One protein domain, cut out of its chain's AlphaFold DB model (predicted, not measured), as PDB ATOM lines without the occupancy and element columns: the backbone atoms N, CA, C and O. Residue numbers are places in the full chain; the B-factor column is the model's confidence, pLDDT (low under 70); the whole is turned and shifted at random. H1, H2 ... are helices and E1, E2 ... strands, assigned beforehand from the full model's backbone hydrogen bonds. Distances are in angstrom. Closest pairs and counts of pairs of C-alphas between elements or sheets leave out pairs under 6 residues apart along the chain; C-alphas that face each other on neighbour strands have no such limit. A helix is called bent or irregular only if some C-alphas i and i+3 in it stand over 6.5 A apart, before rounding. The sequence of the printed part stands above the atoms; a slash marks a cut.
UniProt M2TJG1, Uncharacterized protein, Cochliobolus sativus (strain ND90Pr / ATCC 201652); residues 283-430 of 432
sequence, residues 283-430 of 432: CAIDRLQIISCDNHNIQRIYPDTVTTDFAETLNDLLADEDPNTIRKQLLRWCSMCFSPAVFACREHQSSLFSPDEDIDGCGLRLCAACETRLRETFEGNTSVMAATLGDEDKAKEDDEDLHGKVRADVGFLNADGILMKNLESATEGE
ATOM      1  N   CYS A 283      34.440  89.725  48.104       94.38
ATOM      2  CA  CYS A 283      35.432  90.770  48.355       94.38
ATOM      3  C   CYS A 283      36.817  90.431  47.782       94.38
ATOM      4  O   CYS A 283      37.543  91.342  47.376       94.38
ATOM      5  N   ALA A 284      37.195  89.152  47.769       96.06
ATOM      6  CA  ALA A 284      38.436  88.698  47.154       96.06
ATOM      7  C   ALA A 284      38.376  88.817  45.621       96.06
ATOM      8  O   ALA A 284      39.291  89.378  45.023       96.06
ATOM      9  N   ILE A 285      37.280  88.363  45.000       95.69
ATOM     10  CA  ILE A 285      37.088  88.421  43.544       95.69
ATOM     11  C   ILE A 285      37.020  89.867  43.045       95.69
ATOM     12  O   ILE A 285      37.662  90.169  42.048       95.69
ATOM     13  N   ASP A 286      36.342  90.779  43.747       95.69
ATOM     14  CA  ASP A 286      36.305  92.201  43.365       95.69
ATOM     15  C   ASP A 286      37.718  92.801  43.237       95.69
ATOM     16  O   ASP A 286      37.997  93.600  42.345       95.69
ATOM     17  N   ARG A 287      38.638  92.406  44.127       97.56
ATOM     18  CA  ARG A 287      40.042  92.850  44.099       97.56
ATOM     19  C   ARG A 287      40.837  92.138  43.013       97.56
ATOM     20  O   ARG A 287      41.633  92.781  42.334       97.56
ATOM     21  N   LEU A 288      40.593  90.844  42.824       97.19
ATOM     22  CA  LEU A 288      41.191  90.064  41.744       97.19
ATOM     23  C   LEU A 288      40.806  90.626  40.370       97.19
ATOM     24  O   LEU A 288      41.674  90.794  39.529       97.19
ATOM     25  N   GLN A 289      39.543  91.011  40.172       98.00
ATOM     26  CA  GLN A 289      39.058  91.626  38.935       98.00
ATOM     27  C   GLN A 289      39.841  92.902  38.598       98.00
ATOM     28  O   GLN A 289      40.168  93.142  37.438       98.00
ATOM     29  N   ILE A 290      40.183  93.709  39.610       98.25
ATOM     30  CA  ILE A 290      41.058  94.880  39.446       98.25
ATOM     31  C   ILE A 290      42.465  94.447  39.030       98.25
ATOM     32  O   ILE A 290      42.999  95.004  38.077       98.25
ATOM     33  N   ILE A 291      43.054  93.467  39.720       98.19
ATOM     34  CA  ILE A 291      44.415  92.983  39.442       98.19
ATOM     35  C   ILE A 291      44.530  92.395  38.028       98.19
ATOM     36  O   ILE A 291      45.528  92.627  37.354       98.19
ATOM     37  N   SER A 292      43.513  91.666  37.568       97.62
ATOM     38  CA  SER A 292      43.488  90.999  36.259       97.62
ATOM     39  C   SER A 292      43.227  91.938  35.076       97.62
ATOM     40  O   SER A 292      43.224  91.496  33.931       97.62
ATOM     41  N   CYS A 293      42.973  93.226  35.316       98.06
ATOM     42  CA  CYS A 293      42.693  94.183  34.253       98.06
ATOM     43  C   CYS A 293      43.999  94.796  33.722       98.06
ATOM     44  O   CYS A 293      44.513  95.764  34.278       98.06
ATOM     45  N   ASP A 294      44.503  94.257  32.609       94.88
ATOM     46  CA  ASP A 294      45.798  94.636  32.016       94.88
ATOM     47  C   ASP A 294      45.905  96.118  31.621       94.88
ATOM     48  O   ASP A 294      46.972  96.723  31.721       94.88
ATOM     49  N   ASN A 295      44.806  96.712  31.141       95.50
ATOM     50  CA  ASN A 295      44.772  98.082  30.633       95.50
ATOM     51  C   ASN A 295      43.584  98.843  31.213       95.50
ATOM     52  O   ASN A 295      42.478  98.818  30.679       95.50
ATOM     53  N   HIS A 296      43.806  99.570  32.304       97.94
ATOM     54  CA  HIS A 296      42.732 100.351  32.899       97.94
ATOM     55  C   HIS A 296      42.367 101.583  32.051       97.94
ATOM     56  O   HIS A 296      43.096 102.577  32.018       97.94
ATOM     57  N   ASN A 297      41.185 101.569  31.434       98.12
ATOM     58  CA  ASN A 297      40.590 102.738  30.785       98.12
ATOM     59  C   ASN A 297      39.933 103.662  31.824       98.12
ATOM     60  O   ASN A 297      38.744 103.545  32.127       98.12
ATOM     61  N   ILE A 298      40.726 104.550  32.426       98.44
ATOM     62  CA  ILE A 298      40.275 105.447  33.498       98.44
ATOM     63  C   ILE A 298      39.481 106.634  32.934       98.44
ATOM     64  O   ILE A 298      40.009 107.461  32.191       98.44
ATOM     65  N   GLN A 299      38.220 106.767  33.348       98.31
ATOM     66  CA  GLN A 299      37.315 107.842  32.932       98.31
ATOM     67  C   GLN A 299      36.655 108.512  34.136       98.31
ATOM     68  O   GLN A 299      36.504 107.907  35.197       98.31
ATOM     69  N   ARG A 300      36.238 109.774  33.984       97.69
ATOM     70  CA  ARG A 300      35.482 110.478  35.031       97.69
ATOM     71  C   ARG A 300      34.107 109.839  35.236       97.69
ATOM     72  O   ARG A 300      33.421 109.512  34.273       97.69
ATOM     73  N   ILE A 301      33.699 109.701  36.496       97.25
ATOM     74  CA  ILE A 301      32.375 109.186  36.889       97.25
ATOM     75  C   ILE A 301      31.314 110.283  36.745       97.25
ATOM     76  O   ILE A 301      30.203 110.021  36.292       97.25
ATOM     77  N   TYR A 302      31.667 111.510  37.132       94.62
ATOM     78  CA  TYR A 302      30.775 112.666  37.159       94.62
ATOM     79  C   TYR A 302      31.322 113.790  36.269       94.62
ATOM     80  O   TYR A 302      32.540 113.886  36.088       94.62
ATOM     81  N   PRO A 303      30.458 114.670  35.731       93.69
ATOM     82  CA  PRO A 303      30.913 115.875  35.049       93.69
ATOM     83  C   PRO A 303      31.653 116.813  36.017       93.69
ATOM     84  O   PRO A 303      31.382 116.826  37.216       93.69
ATOM     85  N   ASP A 304      32.542 117.654  35.482       90.69
ATOM     86  CA  ASP A 304      33.426 118.557  36.246       90.69
ATOM     87  C   ASP A 304      32.702 119.542  37.178       90.69
ATOM     88  O   ASP A 304      33.320 120.153  38.048       90.69
ATOM     89  N   THR A 305      31.396 119.714  36.995       90.81
ATOM     90  CA  THR A 305      30.544 120.582  37.808       90.81
ATOM     91  C   THR A 305      30.144 119.965  39.145       90.81
ATOM     92  O   THR A 305      29.704 120.696  40.030       90.81
ATOM     93  N   VAL A 306      30.272 118.645  39.303       92.56
ATOM     94  CA  VAL A 306      29.859 117.926  40.512       92.56
ATOM     95  C   VAL A 306      31.057 117.774  41.439       92.56
ATOM     96  O   VAL A 306      32.017 117.067  41.139       92.56
ATOM     97  N   THR A 307      30.995 118.437  42.591       91.88
ATOM     98  CA  THR A 307      31.968 118.270  43.673       91.88
ATOM     99  C   THR A 307      31.429 117.284  44.699       91.88
ATOM    100  O   THR A 307      30.326 117.476  45.206       91.88
ATOM    101  N   THR A 308      32.208 116.259  45.029       92.38
ATOM    102  CA  THR A 308      31.865 115.298  46.084       92.38
ATOM    103  C   THR A 308      32.427 115.779  47.417       92.38
ATOM    104  O   THR A 308      33.644 115.915  47.554       92.38
ATOM    105  N   ASP A 309      31.560 116.049  48.395       94.56
ATOM    106  CA  ASP A 309      31.990 116.418  49.744       94.56
ATOM    107  C   ASP A 309      32.411 115.173  50.540       94.56
ATOM    108  O   ASP A 309      31.694 114.167  50.592       94.56
ATOM    109  N   PHE A 310      33.598 115.225  51.146       93.94
ATOM    110  CA  PHE A 310      34.146 114.106  51.916       93.94
ATOM    111  C   PHE A 310      33.311 113.813  53.162       93.94
ATOM    112  O   PHE A 310      33.034 112.650  53.440       93.94
ATOM    113  N   ALA A 311      32.910 114.848  53.908       94.12
ATOM    114  CA  ALA A 311      32.208 114.667  55.172       94.12
ATOM    115  C   ALA A 311      30.801 114.103  54.942       94.12
ATOM    116  O   ALA A 311      30.389 113.195  55.655       94.12
ATOM    117  N   GLU A 312      30.090 114.594  53.926       94.88
ATOM    118  CA  GLU A 312      28.805 114.043  53.493       94.88
ATOM    119  C   GLU A 312      28.939 112.574  53.077       94.88
ATOM    120  O   GLU A 312      28.261 111.717  53.633       94.88
ATOM    121  N   THR A 313      29.897 112.256  52.200       94.50
ATOM    122  CA  THR A 313      30.106 110.876  51.722       94.50
ATOM    123  C   THR A 313      30.512 109.921  52.852       94.50
ATOM    124  O   THR A 313      30.116 108.756  52.853       94.50
ATOM    125  N   LEU A 314      31.290 110.396  53.831       93.56
ATOM    126  CA  LEU A 314      31.650 109.623  55.022       93.56
ATOM    127  C   LEU A 314      30.448 109.386  55.935       93.56
ATOM    128  O   LEU A 314      30.277 108.279  56.438       93.56
ATOM    129  N   ASN A 315      29.611 110.402  56.140       93.75
ATOM    130  CA  ASN A 315      28.396 110.246  56.932       93.75
ATOM    131  C   ASN A 315      27.431 109.250  56.283       93.75
ATOM    132  O   ASN A 315      26.871 108.435  57.006       93.75
ATOM    133  N   ASP A 316      27.287 109.271  54.952       93.75
ATOM    134  CA  ASP A 316      26.486 108.285  54.218       93.75
ATOM    135  C   ASP A 316      27.003 106.860  54.470       93.75
ATOM    136  O   ASP A 316      26.230 105.969  54.808       93.75
ATOM    137  N   LEU A 317      28.323 106.657  54.371       92.94
ATOM    138  CA  LEU A 317      28.953 105.353  54.592       92.94
ATOM    139  C   LEU A 317      28.722 104.819  56.015       92.94
ATOM    140  O   LEU A 317      28.495 103.627  56.185       92.94
ATOM    141  N   LEU A 318      28.804 105.690  57.024       91.12
ATOM    142  CA  LEU A 318      28.666 105.319  58.438       91.12
ATOM    143  C   LEU A 318      27.205 105.213  58.905       91.12
ATOM    144  O   LEU A 318      26.955 104.713  60.002       91.12
ATOM    145  N   ALA A 319      26.253 105.742  58.136       92.31
ATOM    146  CA  ALA A 319      24.832 105.711  58.478       92.31
ATOM    147  C   ALA A 319      24.144 104.402  58.061       92.31
ATOM    148  O   ALA A 319      23.108 104.059  58.632       92.31
ATOM    149  N   ASP A 320      24.701 103.693  57.080       90.00
ATOM    150  CA  ASP A 320      24.130 102.466  56.535       90.00
ATOM    151  C   ASP A 320      24.581 101.232  57.339       90.00
ATOM    152  O   ASP A 320      25.769 100.991  57.524       90.00
ATOM    153  N   GLU A 321      23.620 100.417  57.788       88.19
ATOM    154  CA  GLU A 321      23.879  99.144  58.491       88.19
ATOM    155  C   GLU A 321      23.671  97.916  57.584       88.19
ATOM    156  O   GLU A 321      24.096  96.810  57.914       88.19
ATOM    157  N   ASP A 322      23.007  98.090  56.436       87.88
ATOM    158  CA  ASP A 322      22.747  97.005  55.487       87.88
ATOM    159  C   ASP A 322      24.014  96.681  54.667       87.88
ATOM    160  O   ASP A 322      24.497  97.552  53.935       87.88
ATOM    161  N   PRO A 323      24.529  95.435  54.693       85.62
ATOM    162  CA  PRO A 323      25.766  95.066  53.999       85.62
ATOM    163  C   PRO A 323      25.752  95.347  52.490       85.62
ATOM    164  O   PRO A 323      26.779  95.702  51.907       85.62
ATOM    165  N   ASN A 324      24.599  95.211  51.829       86.19
ATOM    166  CA  ASN A 324      24.496  95.479  50.392       86.19
ATOM    167  C   ASN A 324      24.567  96.976  50.091       86.19
ATOM    168  O   ASN A 324      25.171  97.389  49.098       86.19
ATOM    169  N   THR A 325      23.972  97.795  50.951       89.75
ATOM    170  CA  THR A 325      24.047  99.252  50.866       89.75
ATOM    171  C   THR A 325      25.457  99.733  51.195       89.75
ATOM    172  O   THR A 325      26.017 100.494  50.408       89.75
ATOM    173  N   ILE A 326      26.099  99.185  52.233       88.44
ATOM    174  CA  ILE A 326      27.513  99.434  52.556       88.44
ATOM    175  C   ILE A 326      28.404  99.158  51.340       88.44
ATOM    176  O   ILE A 326      29.189 100.018  50.948       88.44
ATOM    177  N   ARG A 327      28.245  98.007  50.671       87.75
ATOM    178  CA  ARG A 327      28.993  97.702  49.436       87.75
ATOM    179  C   ARG A 327      28.787  98.764  48.356       87.75
ATOM    180  O   ARG A 327      29.757  99.213  47.750       87.75
ATOM    181  N   LYS A 328      27.549  99.217  48.138       91.12
ATOM    182  CA  LYS A 328      27.257 100.300  47.181       91.12
ATOM    183  C   LYS A 328      27.914 101.619  47.588       91.12
ATOM    184  O   LYS A 328      28.436 102.315  46.719       91.12
ATOM    185  N   GLN A 329      27.929 101.952  48.878       92.19
ATOM    186  CA  GLN A 329      28.618 103.142  49.374       92.19
ATOM    187  C   GLN A 329      30.132 103.028  49.190       92.19
ATOM    188  O   GLN A 329      30.752 103.995  48.757       92.19
ATOM    189  N   LEU A 330      30.731 101.855  49.422       92.19
ATOM    190  CA  LEU A 330      32.161 101.604  49.206       92.19
ATOM    191  C   LEU A 330      32.594 101.854  47.754       92.19
ATOM    192  O   LEU A 330      33.686 102.374  47.528       92.19
ATOM    193  N   LEU A 331      31.717 101.604  46.776       92.81
ATOM    194  CA  LEU A 331      31.956 101.939  45.365       92.81
ATOM    195  C   LEU A 331      32.033 103.455  45.095       92.81
ATOM    196  O   LEU A 331      32.359 103.867  43.984       92.81
ATOM    197  N   ARG A 332      31.745 104.330  46.061       95.69
ATOM    198  CA  ARG A 332      31.944 105.785  45.917       95.69
ATOM    199  C   ARG A 332      33.354 106.228  46.304       95.69
ATOM    200  O   ARG A 332      33.680 107.402  46.143       95.69
ATOM    201  N   TRP A 333      34.192 105.321  46.797       97.50
ATOM    202  CA  TRP A 333      35.505 105.643  47.344       97.50
ATOM    203  C   TRP A 333      36.644 105.234  46.423       97.50
ATOM    204  O   TRP A 333      36.525 104.333  45.596       97.50
ATOM    205  N   CYS A 334      37.771 105.923  46.577       98.50
ATOM    206  CA  CYS A 334      39.022 105.553  45.942       98.50
ATOM    207  C   CYS A 334      39.479 104.174  46.449       98.50
ATOM    208  O   CYS A 334      39.406 103.883  47.644       98.50
ATOM    209  N   SER A 335      39.987 103.336  45.548       98.12
ATOM    210  CA  SER A 335      40.559 102.019  45.855       98.12
ATOM    211  C   SER A 335      41.945 102.113  46.505       98.12
ATOM    212  O   SER A 335      42.435 101.127  47.039       98.12
ATOM    213  N   MET A 336      42.577 103.292  46.479       98.38
ATOM    214  CA  MET A 336      43.953 103.505  46.949       98.38
ATOM    215  C   MET A 336      44.032 104.282  48.272       98.38
ATOM    216  O   MET A 336      44.920 104.047  49.090       98.38
ATOM    217  N   CYS A 337      43.111 105.221  48.499       98.38
ATOM    218  CA  CYS A 337      43.149 106.129  49.645       98.38
ATOM    219  C   CYS A 337      41.751 106.428  50.191       98.38
ATOM    220  O   CYS A 337      40.733 106.116  49.573       98.38
ATOM    221  N   PHE A 338      41.697 107.097  51.334       96.12
ATOM    222  CA  PHE A 338      40.469 107.519  51.985       96.12
ATOM    223  C   PHE A 338      39.995 108.876  51.432       96.12
ATOM    224  O   PHE A 338      39.999 109.906  52.104       96.12
ATOM    225  N   SER A 339      39.614 108.880  50.154       97.25
ATOM    226  CA  SER A 339      38.986 110.021  49.472       97.25
ATOM    227  C   SER A 339      37.886 109.531  48.524       97.25
ATOM    228  O   SER A 339      38.007 108.419  47.998       97.25
ATOM    229  N   PRO A 340      36.843 110.333  48.238       97.38
ATOM    230  CA  PRO A 340      35.807 109.948  47.293       97.38
ATOM    231  C   PRO A 340      36.385 109.806  45.883       97.38
ATOM    232  O   PRO A 340      37.261 110.572  45.463       97.38
ATOM    233  N   ALA A 341      35.907 108.805  45.153       97.81
ATOM    234  CA  ALA A 341      36.306 108.576  43.780       97.81
ATOM    235  C   ALA A 341      35.568 109.521  42.832       97.81
ATOM    236  O   ALA A 341      34.362 109.732  42.937       97.81
ATOM    237  N   VAL A 342      36.308 110.038  41.857       97.81
ATOM    238  CA  VAL A 342      35.760 110.823  40.740       97.81
ATOM    239  C   VAL A 342      36.132 110.216  39.389       97.81
ATOM    240  O   VAL A 342      35.612 110.648  38.365       97.81
ATOM    241  N   PHE A 343      36.980 109.184  39.390       98.44
ATOM    242  CA  PHE A 343      37.354 108.381  38.236       98.44
ATOM    243  C   PHE A 343      37.056 106.897  38.484       98.44
ATOM    244  O   PHE A 343      37.157 106.426  39.618       98.44
ATOM    245  N   ALA A 344      36.728 106.165  37.425       98.56
ATOM    246  CA  ALA A 344      36.553 104.716  37.426       98.56
ATOM    247  C   ALA A 344      37.160 104.107  36.159       98.56
ATOM    248  O   ALA A 344      37.177 104.750  35.109       98.56
ATOM    249  N   CYS A 345      37.628 102.867  36.255       98.56
ATOM    250  CA  CYS A 345      37.954 102.077  35.077       98.56
ATOM    251  C   CYS A 345      36.667 101.681  34.333       98.56
ATOM    252  O   CYS A 345      35.700 101.261  34.967       98.56
ATOM    253  N   ARG A 346      36.677 101.812  33.004       98.06
ATOM    254  CA  ARG A 346      35.612 101.441  32.053       98.06
ATOM    255  C   ARG A 346      36.106 100.443  31.003       98.06
ATOM    256  O   ARG A 346      35.656 100.441  29.864       98.06
ATOM    257  N   GLU A 347      37.130  99.669  31.354       98.06
ATOM    258  CA  GLU A 347      37.628  98.623  30.469       98.06
ATOM    259  C   GLU A 347      36.686  97.422  30.513       98.06
ATOM    260  O   GLU A 347      36.445  96.853  31.584       98.06
ATOM    261  N   HIS A 348      36.164  97.058  29.344       97.69
ATOM    262  CA  HIS A 348      35.284  95.909  29.166       97.69
ATOM    263  C   HIS A 348      36.058  94.614  29.408       97.69
ATOM    264  O   HIS A 348      37.120  94.409  28.822       97.69
ATOM    265  N   GLN A 349      35.539  93.742  30.266       96.69
ATOM    266  CA  GLN A 349      36.182  92.471  30.603       96.69
ATOM    267  C   GLN A 349      35.164  91.436  31.071       96.69
ATOM    268  O   GLN A 349      34.082  91.793  31.537       96.69
ATOM    269  N   SER A 350      35.534  90.162  30.996       97.12
ATOM    270  CA  SER A 350      34.708  89.078  31.520       97.12
ATOM    271  C   SER A 350      34.709  89.084  33.049       97.12
ATOM    272  O   SER A 350      35.737  89.327  33.694       97.12
ATOM    273  N   SER A 351      33.542  88.832  33.631       97.25
ATOM    274  CA  SER A 351      33.352  88.755  35.073       97.25
ATOM    275  C   SER A 351      33.996  87.494  35.638       97.25
ATOM    276  O   SER A 351      33.748  86.380  35.180       97.25
ATOM    277  N   LEU A 352      34.778  87.653  36.702       95.50
ATOM    278  CA  LEU A 352      35.326  86.529  37.462       95.50
ATOM    279  C   LEU A 352      34.282  85.850  38.366       95.50
ATOM    280  O   LEU A 352      34.536  84.768  38.896       95.50
ATOM    281  N   PHE A 353      33.109  86.463  38.553       92.75
ATOM    282  CA  PHE A 353      31.982  85.829  39.243       92.75
ATOM    283  C   PHE A 353      31.177  84.915  38.324       92.75
ATOM    284  O   PHE A 353      30.769  83.832  38.744       92.75
ATOM    285  N   SER A 354      30.961  85.365  37.091       93.56
ATOM    286  CA  SER A 354      30.081  84.735  36.115       93.56
ATOM    287  C   SER A 354      30.800  84.733  34.764       93.56
ATOM    288  O   SER A 354      30.811  85.765  34.097       93.56
ATOM    289  N   PRO A 355      31.404  83.615  34.327       90.50
ATOM    290  CA  PRO A 355      32.242  83.594  33.124       90.50
ATOM    291  C   PRO A 355      31.478  83.927  31.833       90.50
ATOM    292  O   PRO A 355      32.093  84.315  30.844       90.50
ATOM    293  N   ASP A 356      30.150  83.792  31.847       96.00
ATOM    294  CA  ASP A 356      29.269  84.113  30.719       96.00
ATOM    295  C   ASP A 356      28.810  85.585  30.703       96.00
ATOM    296  O   ASP A 356      28.098  86.003  29.789       96.00
ATOM    297  N   GLU A 357      29.182  86.375  31.716       97.00
ATOM    298  CA  GLU A 357      28.810  87.782  31.832       97.00
ATOM    299  C   GLU A 357      30.027  88.680  31.612       97.00
ATOM    300  O   GLU A 357      31.070  88.530  32.250       97.00
ATOM    301  N   ASP A 358      29.860  89.680  30.755       96.75
ATOM    302  CA  ASP A 358      30.818  90.767  30.639       96.75
ATOM    303  C   ASP A 358      30.402  91.954  31.513       96.75
ATOM    304  O   ASP A 358      29.215  92.268  31.657       96.75
ATOM    305  N   ILE A 359      31.392  92.656  32.060       96.88
ATOM    306  CA  ILE A 359      31.207  93.839  32.900       96.88
ATOM    307  C   ILE A 359      31.906  95.063  32.300       96.88
ATOM    308  O   ILE A 359      32.987  94.978  31.714       96.88
ATOM    309  N   ASP A 360      31.290  96.232  32.488       96.75
ATOM    310  CA  ASP A 360      31.872  97.528  32.126       96.75
ATOM    311  C   ASP A 360      32.754  98.054  33.271       96.75
ATOM    312  O   ASP A 360      32.279  98.708  34.208       96.75
ATOM    313  N   GLY A 361      34.049  97.747  33.188       97.12
ATOM    314  CA  GLY A 361      35.060  98.131  34.167       97.12
ATOM    315  C   GLY A 361      35.381  97.044  35.196       97.12
ATOM    316  O   GLY A 361      34.534  96.260  35.603       97.12
ATOM    317  N   CYS A 362      36.621  97.055  35.693       97.88
ATOM    318  CA  CYS A 362      37.114  96.095  36.699       97.88
ATOM    319  C   CYS A 362      36.720  96.420  38.147       97.88
ATOM    320  O   CYS A 362      37.151  95.738  39.067       97.88
ATOM    321  N   GLY A 363      35.997  97.517  38.384       96.88
ATOM    322  CA  GLY A 363      35.712  98.012  39.737       96.88
ATOM    323  C   GLY A 363      36.762  98.968  40.322       96.88
ATOM    324  O   GLY A 363      36.504  99.573  41.364       96.88
ATOM    325  N   LEU A 364      37.900  99.194  39.649       98.38
ATOM    326  CA  LEU A 364      38.899 100.180  40.078       98.38
ATOM    327  C   LEU A 364      38.329 101.600  40.050       98.38
ATOM    328  O   LEU A 364      37.803 102.055  39.028       98.38
ATOM    329  N   ARG A 365      38.499 102.331  41.154       98.50
ATOM    330  CA  ARG A 365      38.025 103.709  41.308       98.50
ATOM    331  C   ARG A 365      39.080 104.578  41.963       98.50
ATOM    332  O   ARG A 365      39.762 104.149  42.886       98.50
ATOM    333  N   LEU A 366      39.219 105.817  41.504       98.56
ATOM    334  CA  LEU A 366      40.287 106.715  41.942       98.56
ATOM    335  C   LEU A 366      39.743 108.107  42.265       98.56
ATOM    336  O   LEU A 366      38.883 108.652  41.567       98.56
ATOM    337  N   CYS A 367      40.270 108.713  43.328       98.38
ATOM    338  CA  CYS A 367      40.159 110.155  43.525       98.38
ATOM    339  C   CYS A 367      41.076 110.885  42.528       98.38
ATOM    340  O   CYS A 367      41.963 110.276  41.927       98.38
ATOM    341  N   ALA A 368      40.912 112.202  42.378       97.38
ATOM    342  CA  ALA A 368      41.721 112.976  41.433       97.38
ATOM    343  C   ALA A 368      43.233 112.876  41.702       97.38
ATOM    344  O   ALA A 368      44.015 112.723  40.771       97.38
ATOM    345  N   ALA A 369      43.645 112.893  42.974       98.06
ATOM    346  CA  ALA A 369      45.057 112.783  43.333       98.06
ATOM    347  C   ALA A 369      45.647 111.408  42.972       98.06
ATOM    348  O   ALA A 369      46.759 111.335  42.452       98.06
ATOM    349  N   CYS A 370      44.907 110.321  43.222       98.75
ATOM    350  CA  CYS A 370      45.377 108.972  42.911       98.75
ATOM    351  C   CYS A 370      45.382 108.689  41.406       98.75
ATOM    352  O   CYS A 370      46.313 108.047  40.937       98.75
ATOM    353  N   GLU A 371      44.413 109.202  40.639       98.44
ATOM    354  CA  GLU A 371      44.453 109.121  39.170       98.44
ATOM    355  C   GLU A 371      45.688 109.834  38.611       98.44
ATOM    356  O   GLU A 371      46.433 109.254  37.821       98.44
ATOM    357  N   THR A 372      45.973 111.047  39.091       98.50
ATOM    358  CA  THR A 372      47.139 111.811  38.637       98.50
ATOM    359  C   THR A 372      48.442 111.093  38.998       98.50
ATOM    360  O   THR A 372      49.323 110.973  38.149       98.50
ATOM    361  N   ARG A 373      48.553 110.538  40.219       98.44
ATOM    362  CA  ARG A 373      49.698 109.696  40.620       98.44
ATOM    363  C   ARG A 373      49.840 108.474  39.714       98.44
ATOM    364  O   ARG A 373      50.942 108.222  39.234       98.44
ATOM    365  N   LEU A 374      48.752 107.743  39.467       98.50
ATOM    366  CA  LEU A 374      48.760 106.552  38.617       98.50
ATOM    367  C   LEU A 374      49.300 106.879  37.224       98.50
ATOM    368  O   LEU A 374      50.206 106.210  36.734       98.50
ATOM    369  N   ARG A 375      48.782 107.944  36.612       98.31
ATOM    370  CA  ARG A 375      49.150 108.359  35.259       98.31
ATOM    371  C   ARG A 375      50.577 108.899  35.165       98.31
ATOM    372  O   ARG A 375      51.285 108.580  34.218       98.31
ATOM    373  N   GLU A 376      50.988 109.749  36.104       98.12
ATOM    374  CA  GLU A 376      52.236 110.519  35.988       98.12
ATOM    375  C   GLU A 376      53.435 109.856  36.669       98.12
ATOM    376  O   GLU A 376      54.563 110.053  36.231       98.12
ATOM    377  N   THR A 377      53.211 109.105  37.750       98.38
ATOM    378  CA  THR A 377      54.285 108.480  38.546       98.38
ATOM    379  C   THR A 377      54.421 106.990  38.262       98.38
ATOM    380  O   THR A 377      55.535 106.477  38.267       98.38
ATOM    381  N   PHE A 378      53.304 106.304  38.021       97.94
ATOM    382  CA  PHE A 378      53.273 104.846  37.882       97.94
ATOM    383  C   PHE A 378      52.987 104.376  36.452       97.94
ATOM    384  O   PHE A 378      52.828 103.181  36.234       97.94
ATOM    385  N   GLU A 379      52.915 105.295  35.483       97.56
ATOM    386  CA  GLU A 379      52.723 104.992  34.054       97.56
ATOM    387  C   GLU A 379      51.491 104.106  33.772       97.56
ATOM    388  O   GLU A 379      51.479 103.308  32.840       97.56
ATOM    389  N   GLY A 380      50.442 104.232  34.590       97.06
ATOM    390  CA  GLY A 380      49.235 103.406  34.486       97.06
ATOM    391  C   GLY A 380      49.306 102.052  35.204       97.06
ATOM    392  O   GLY A 380      48.294 101.360  35.258       97.06
ATOM    393  N   ASN A 381      50.443 101.684  35.805       97.94
ATOM    394  CA  ASN A 381      50.605 100.417  36.516       97.94
ATOM    395  C   ASN A 381      50.038 100.488  37.945       97.94
ATOM    396  O   ASN A 381      50.650 101.022  38.875       97.94
ATOM    397  N   THR A 382      48.847  99.921  38.120       98.00
ATOM    398  CA  THR A 382      48.115  99.904  39.393       98.00
ATOM    399  C   THR A 382      48.729  98.978  40.426       98.00
ATOM    400  O   THR A 382      48.744  99.341  41.598       98.00
ATOM    401  N   SER A 383      49.290  97.841  40.011       97.88
ATOM    402  CA  SER A 383      49.970  96.899  40.907       97.88
ATOM    403  C   SER A 383      51.191  97.544  41.575       97.88
ATOM    404  O   SER A 383      51.319  97.532  42.799       97.88
ATOM    405  N   VAL A 384      52.041  98.224  40.793       98.25
ATOM    406  CA  VAL A 384      53.216  98.948  41.316       98.25
ATOM    407  C   VAL A 384      52.791 100.105  42.221       98.25
ATOM    408  O   VAL A 384      53.405 100.328  43.269       98.25
ATOM    409  N   MET A 385      51.722 100.825  41.858       98.50
ATOM    410  CA  MET A 385      51.146 101.858  42.721       98.50
ATOM    411  C   MET A 385      50.661 101.267  44.049       98.50
ATOM    412  O   MET A 385      51.008 101.793  45.102       98.50
ATOM    413  N   ALA A 386      49.905 100.170  44.015       98.44
ATOM    414  CA  ALA A 386      49.381  99.501  45.200       98.44
ATOM    415  C   ALA A 386      50.497  98.967  46.109       98.44
ATOM    416  O   ALA A 386      50.420  99.144  47.322       98.44
ATOM    417  N   ALA A 387      51.552  98.382  45.535       98.38
ATOM    418  CA  ALA A 387      52.735  97.944  46.273       98.38
ATOM    419  C   ALA A 387      53.437  99.124  46.962       98.38
ATOM    420  O   ALA A 387      53.690  99.074  48.160       98.38
ATOM    421  N   THR A 388      53.662 100.220  46.229       98.44
ATOM    422  CA  THR A 388      54.322 101.423  46.765       98.44
ATOM    423  C   THR A 388      53.505 102.067  47.883       98.44
ATOM    424  O   THR A 388      54.055 102.450  48.908       98.44
ATOM    425  N   LEU A 389      52.184 102.175  47.703       98.12
ATOM    426  CA  LEU A 389      51.279 102.688  48.731       98.12
ATOM    427  C   LEU A 389      51.158 101.732  49.920       98.12
ATOM    428  O   LEU A 389      50.951 102.180  51.040       98.12
ATOM    429  N   GLY A 390      51.288 100.424  49.697       97.44
ATOM    430  CA  GLY A 390      51.278  99.416  50.753       97.44
ATOM    431  C   GLY A 390      52.374  99.618  51.802       97.44
ATOM    432  O   GLY A 390      52.145  99.254  52.954       97.44
ATOM    433  N   ASP A 391      53.491 100.235  51.405       96.88
ATOM    434  CA  ASP A 391      54.636 100.570  52.258       96.88
ATOM    435  C   ASP A 391      54.553 101.984  52.881       96.88
ATOM    436  O   ASP A 391      55.393 102.337  53.711       96.88
ATOM    437  N   GLU A 392      53.582 102.817  52.480       97.44
ATOM    438  CA  GLU A 392      53.340 104.131  53.095       97.44
ATOM    439  C   GLU A 392      52.610 103.978  54.444       97.44
ATOM    440  O   GLU A 392      51.794 103.071  54.620       97.44
ATOM    441  N   ASP A 393      52.865 104.902  55.380       96.56
ATOM    442  CA  ASP A 393      52.188 104.931  56.683       96.56
ATOM    443  C   ASP A 393      50.657 105.002  56.508       96.56
ATOM    444  O   ASP A 393      50.116 105.876  55.815       96.56
ATOM    445  N   LYS A 394      49.952 104.097  57.186       97.38
ATOM    446  CA  LYS A 394      48.488 103.997  57.162       97.38
ATOM    447  C   LYS A 394      47.875 104.789  58.321       97.38
ATOM    448  O   LYS A 394      48.550 105.502  59.065       97.38
ATOM    449  N   ALA A 395      46.550 104.722  58.437       97.00
ATOM    450  CA  ALA A 395      45.830 105.356  59.535       97.00
ATOM    451  C   ALA A 395      46.201 104.723  60.887       97.00
ATOM    452  O   ALA A 395      46.159 103.499  61.035       97.00
ATOM    453  N   LYS A 396      46.497 105.569  61.873       96.69
ATOM    454  CA  LYS A 396      46.718 105.202  63.279       96.69
ATOM    455  C   LYS A 396      45.533 105.643  64.133       96.69
ATOM    456  O   LYS A 396      44.750 106.493  63.716       96.69
ATOM    457  N   GLU A 397      45.385 105.061  65.320       94.06
ATOM    458  CA  GLU A 397      44.251 105.351  66.212       94.06
ATOM    459  C   GLU A 397      44.194 106.832  66.640       94.06
ATOM    460  O   GLU A 397      43.117 107.382  66.865       94.06
ATOM    461  N   ASP A 398      45.349 107.494  66.721       94.88
ATOM    462  CA  ASP A 398      45.500 108.895  67.112       94.88
ATOM    463  C   ASP A 398      45.407 109.896  65.946       94.88
ATOM    464  O   ASP A 398      45.471 111.108  66.173       94.88
ATOM    465  N   ASP A 399      45.223 109.428  64.706       94.56
ATOM    466  CA  ASP A 399      45.061 110.308  63.548       94.56
ATOM    467  C   ASP A 399      43.696 111.026  63.585       94.56
ATOM    468  O   ASP A 399      42.634 110.418  63.452       94.56
ATOM    469  N   GLU A 400      43.714 112.359  63.698       93.25
ATOM    470  CA  GLU A 400      42.491 113.180  63.652       93.25
ATOM    471  C   GLU A 400      41.948 113.385  62.226       93.25
ATOM    472  O   GLU A 400      40.750 113.620  62.047       93.25
ATOM    473  N   ASP A 401      42.823 113.327  61.217       93.06
ATOM    474  CA  ASP A 401      42.481 113.524  59.808       93.06
ATOM    475  C   ASP A 401      42.826 112.281  58.989       93.06
ATOM    476  O   ASP A 401      43.991 111.916  58.806       93.06
ATOM    477  N   LEU A 402      41.776 111.640  58.487       93.00
ATOM    478  CA  LEU A 402      41.881 110.450  57.659       93.00
ATOM    479  C   LEU A 402      41.850 110.783  56.165       93.00
ATOM    480  O   LEU A 402      42.098 109.904  55.344       93.00
ATOM    481  N   HIS A 403      41.562 112.029  55.782       93.19
ATOM    482  CA  HIS A 403      41.381 112.389  54.385       93.19
ATOM    483  C   HIS A 403      42.666 112.173  53.573       93.19
ATOM    484  O   HIS A 403      43.718 112.755  53.841       93.19
ATOM    485  N   GLY A 404      42.572 111.334  52.540       94.38
ATOM    486  CA  GLY A 404      43.696 111.011  51.661       94.38
ATOM    487  C   GLY A 404      44.722 110.041  52.252       94.38
ATOM    488  O   GLY A 404      45.674 109.703  51.551       94.38
ATOM    489  N   LYS A 405      44.525 109.544  53.484       97.19
ATOM    490  CA  LYS A 405      45.338 108.450  54.038       97.19
ATOM    491  C   LYS A 405      45.212 107.207  53.165       97.19
ATOM    492  O   LYS A 405      44.157 106.951  52.581       97.19
ATOM    493  N   VAL A 406      46.288 106.439  53.062       98.12
ATOM    494  CA  VAL A 406      46.291 105.188  52.304       98.12
ATOM    495  C   VAL A 406      45.357 104.179  52.967       98.12
ATOM    496  O   VAL A 406      45.295 104.092  54.194       98.12
ATOM    497  N   ARG A 407      44.617 103.417  52.157       97.69
ATOM    498  CA  ARG A 407      43.727 102.379  52.682       97.69
ATOM    499  C   ARG A 407      44.518 101.229  53.295       97.69
ATOM    500  O   ARG A 407      45.562 100.812  52.782       97.69
ATOM    501  N   ALA A 408      43.976 100.649  54.358       98.06
ATOM    502  CA  ALA A 408      44.498  99.436  54.966       98.06
ATOM    503  C   ALA A 408      44.632  98.310  53.927       98.06
ATOM    504  O   ALA A 408      45.678  97.662  53.854       98.06
ATOM    505  N   ASP A 409      43.622  98.157  53.071       97.88
ATOM    506  CA  ASP A 409      43.485  97.063  52.110       97.88
ATOM    507  C   ASP A 409      44.178  97.275  50.752       97.88
ATOM    508  O   ASP A 409      44.114  96.383  49.906       97.88
ATOM    509  N   VAL A 410      44.874  98.403  50.541       98.25
ATOM    510  CA  VAL A 410      45.505  98.719  49.241       98.25
ATOM    511  C   VAL A 410      46.502  97.644  48.796       98.25
ATOM    512  O   VAL A 410      46.611  97.345  47.613       98.25
ATOM    513  N   GLY A 411      47.190  97.005  49.750       97.62
ATOM    514  CA  GLY A 411      48.178  95.963  49.470       97.62
ATOM    515  C   GLY A 411      47.576  94.693  48.860       97.62
ATOM    516  O   GLY A 411      48.306  93.897  48.278       97.62
ATOM    517  N   PHE A 412      46.254  94.508  48.944       98.31
ATOM    518  CA  PHE A 412      45.559  93.410  48.268       98.31
ATOM    519  C   PHE A 412      45.307  93.677  46.783       98.31
ATOM    520  O   PHE A 412      44.790  92.791  46.121       98.31
ATOM    521  N   LEU A 413      45.649  94.863  46.267       98.44
ATOM    522  CA  LEU A 413      45.624  95.184  44.833       98.44
ATOM    523  C   LEU A 413      46.999  95.004  44.167       98.44
ATOM    524  O   LEU A 413      47.162  95.316  42.991       98.44
ATOM    525  N   ASN A 414      47.999  94.534  44.915       97.81
ATOM    526  CA  ASN A 414      49.296  94.164  44.365       97.81
ATOM    527  C   ASN A 414      49.204  92.768  43.729       97.81
ATOM    528  O   ASN A 414      48.825  91.810  44.407       97.81
ATOM    529  N   ALA A 415      49.602  92.653  42.461       97.75
ATOM    530  CA  ALA A 415      49.649  91.389  41.727       97.75
ATOM    531  C   ALA A 415      50.597  90.360  42.372       97.75
ATOM    532  O   ALA A 415      50.326  89.169  42.330       97.75
ATOM    533  N   ASP A 416      51.648  90.816  43.061       97.31
ATOM    534  CA  ASP A 416      52.576  89.953  43.810       97.31
ATOM    535  C   ASP A 416      52.221  89.864  45.312       97.31
ATOM    536  O   ASP A 416      53.021  89.426  46.154       97.31
ATOM    537  N   GLY A 417      51.035  90.363  45.673       96.75
ATOM    538  CA  GLY A 417      50.558  90.506  47.040       96.75
ATOM    539  C   GLY A 417      50.070  89.203  47.673       96.75
ATOM    540  O   GLY A 417      49.929  88.163  47.033       96.75
ATOM    541  N   ILE A 418      49.767  89.276  48.972       97.31
ATOM    542  CA  ILE A 418      49.293  88.123  49.755       97.31
ATOM    543  C   ILE A 418      47.977  87.540  49.216       97.31
ATOM    544  O   ILE A 418      47.800  86.328  49.264       97.31
ATOM    545  N   LEU A 419      47.074  88.372  48.680       97.31
ATOM    546  CA  LEU A 419      45.805  87.903  48.112       97.31
ATOM    547  C   LEU A 419      46.052  86.972  46.916       97.31
ATOM    548  O   LEU A 419      45.557  85.849  46.917       97.31
ATOM    549  N   MET A 420      46.850  87.419  45.941       96.69
ATOM    550  CA  MET A 420      47.166  86.639  44.740       96.69
ATOM    551  C   MET A 420      47.837  85.313  45.081       96.69
ATOM    552  O   MET A 420      47.359  84.267  44.660       96.69
ATOM    553  N   LYS A 421      48.849  85.334  45.955       97.00
ATOM    554  CA  LYS A 421      49.560  84.115  46.373       97.00
ATOM    555  C   LYS A 421      48.656  83.079  47.035       97.00
ATOM    556  O   LYS A 421      48.826  81.883  46.814       97.00
ATOM    557  N   ASN A 422      47.691  83.523  47.846       96.25
ATOM    558  CA  ASN A 422      46.715  82.611  48.452       96.25
ATOM    559  C   ASN A 422      45.786  81.988  47.409       96.25
ATOM    560  O   ASN A 422      45.457  80.812  47.525       96.25
ATOM    561  N   LEU A 423      45.366  82.758  46.404       92.62
ATOM    562  CA  LEU A 423      44.505  82.257  45.335       92.62
ATOM    563  C   LEU A 423      45.248  81.274  44.424       92.62
ATOM    564  O   LEU A 423      44.703  80.222  44.114       92.62
ATOM    565  N   GLU A 424      46.501  81.565  44.069       94.31
ATOM    566  CA  GLU A 424      47.367  80.660  43.301       94.31
ATOM    567  C   GLU A 424      47.586  79.338  44.051       94.31
ATOM    568  O   GLU A 424      47.334  78.262  43.508       94.31
ATOM    569  N   SER A 425      47.926  79.411  45.343       93.12
ATOM    570  CA  SER A 425      48.129  78.216  46.178       93.12
ATOM    571  C   SER A 425      46.870  77.355  46.318       93.12
ATOM    572  O   SER A 425      46.971  76.144  46.484       93.12
ATOM    573  N   ALA A 426      45.679  77.961  46.275       88.94
ATOM    574  CA  ALA A 426      44.422  77.221  46.349       88.94
ATOM    575  C   ALA A 426      44.150  76.400  45.077       88.94
ATOM    576  O   ALA A 426      43.512  75.358  45.167       88.94
ATOM    577  N   THR A 427      44.644  76.845  43.916       87.44
ATOM    578  CA  THR A 427      44.457  76.131  42.642       87.44
ATOM    579  C   THR A 427      45.397  74.939  42.471       87.44
ATOM    580  O   THR A 427      45.006  73.946  41.873       87.44
ATOM    581  N   GLU A 428      46.605  74.990  43.043       87.06
ATOM    582  CA  GLU A 428      47.589  73.900  42.924       87.06
ATOM    583  C   GLU A 428      47.169  72.625  43.676       87.06
ATOM    584  O   GLU A 428      47.594  71.530  43.320       87.06
ATOM    585  N   GLY A 429      46.324  72.747  44.704       76.88
ATOM    586  CA  GLY A 429      45.891  71.615  45.527       76.88
ATOM    587  C   GLY A 429      44.756  70.768  44.944       76.88
ATOM    588  O   GLY A 429      44.434  69.740  45.531       76.88
ATOM    589  N   GLU A 430      44.120  71.186  43.845       73.62
ATOM    590  CA  GLU A 430      43.013  70.430  43.228       73.62
ATOM    591  C   GLU A 430      43.489  69.395  42.190       73.62
ATOM    592  O   GLU A 430      42.725  68.499  41.828       73.62
TER     593      GLU A 430
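What this domain is: This is residues 283 to 430 of the 432 residues of an uncharacterized protein of Cochliobolus sativus (strain ND90Pr / ATCC 201652) (UniProt M2TJG1). Short helices and loops gather round a core where H6, H1 and the unnamed residues 331 to 342 lie, with the two-strand ribbon E1 E2 and H4 near one another at one side. The helical hairpin H2 and H3 lies toward one end of the longest axis, and residues 424 to 430, mostly of H7, stick out at the other. The printed part has 148 residues, with seven named helices and four named strands in the order H1 E1 H2 H3 E2 E3 E4 H4 H5 H6 H7. Its two sheets, E1 - E2 and E3 - E4, are antiparallel, and the class is mostly helix. The whole is compact, with a radius of gyration of the C-alphas of 15.7 A and spans of 47 by 38 by 34 A.

Where its parts are: Find C-alpha 298 at (40.275, 105.447, 33.498), where E1 begins; it runs to residue 300, and E2 holds residues 343 to 345. E3 is residues 348 to 350 and E4 residues 358 to 360. H1 starts at C-alpha 283, (35.432, 90.770, 48.355), and runs to residue 291. H2, residues 310 to 319, is 14.2 A long, and H3 is residues 323 to 330. H4, residues 368 to 377, is 13.7 A long; H5 is residues 382 to 390, and H6 is residues 408 to 413. H7, residues 418 to 428, is 15.9 A long and ends at C-alpha 428, (47.589, 73.900, 42.924).

How they stand to each other: Look first at antiparallel E1 and E2, where N 299 and O 344 are 2.9 A apart, within hydrogen-bond range. The closest C-alphas of E2 and H4, Phe 343 and Ala 368, are 7.1 A apart. E2 runs on into E3 at 47 degrees, and E3 and E4 form a hairpin with N 359 and O 349 at 2.9 A. The hub is H6, irregular, with C-alphas 408 and 411 7.5 A apart. H5 and H6 form a helical hairpin and touch, closest at the C-alphas of Gly 390 and Gly 411, 4.8 A. H1 touches H6, with the C-alphas of Ile 291 and Leu 413 closest at 5.9 A, at a steep tilt of 53 degrees. H6 and H7 touch only at the corner, closest at the C-alphas of Phe 412 and Leu 419, 5.5 A. H2 and H3 form a helical hairpin at a shallow tilt of 7 degrees, opposite ways; their closest C-alphas, Leu 317 and Gln 329, are 5.7 A apart. H2 and H6 are apart. Every O i to N i+4 pair is within hydrogen-bond range in H2, H3, H4, H5 and H7; in H1 it is 3 of 5, and in H6 0 of 2, with 2 of 3 O i to N i+3 pairs within range.

The domain as a whole: The two C-alphas farthest apart, of Thr 305 and Glu 430, are 52.0 A apart. The printed part has no cut. The links H3 to E2 and H5 to H6 are long. No printed residue is under 70 in pLDDT; the mean of the printed part is 95.5.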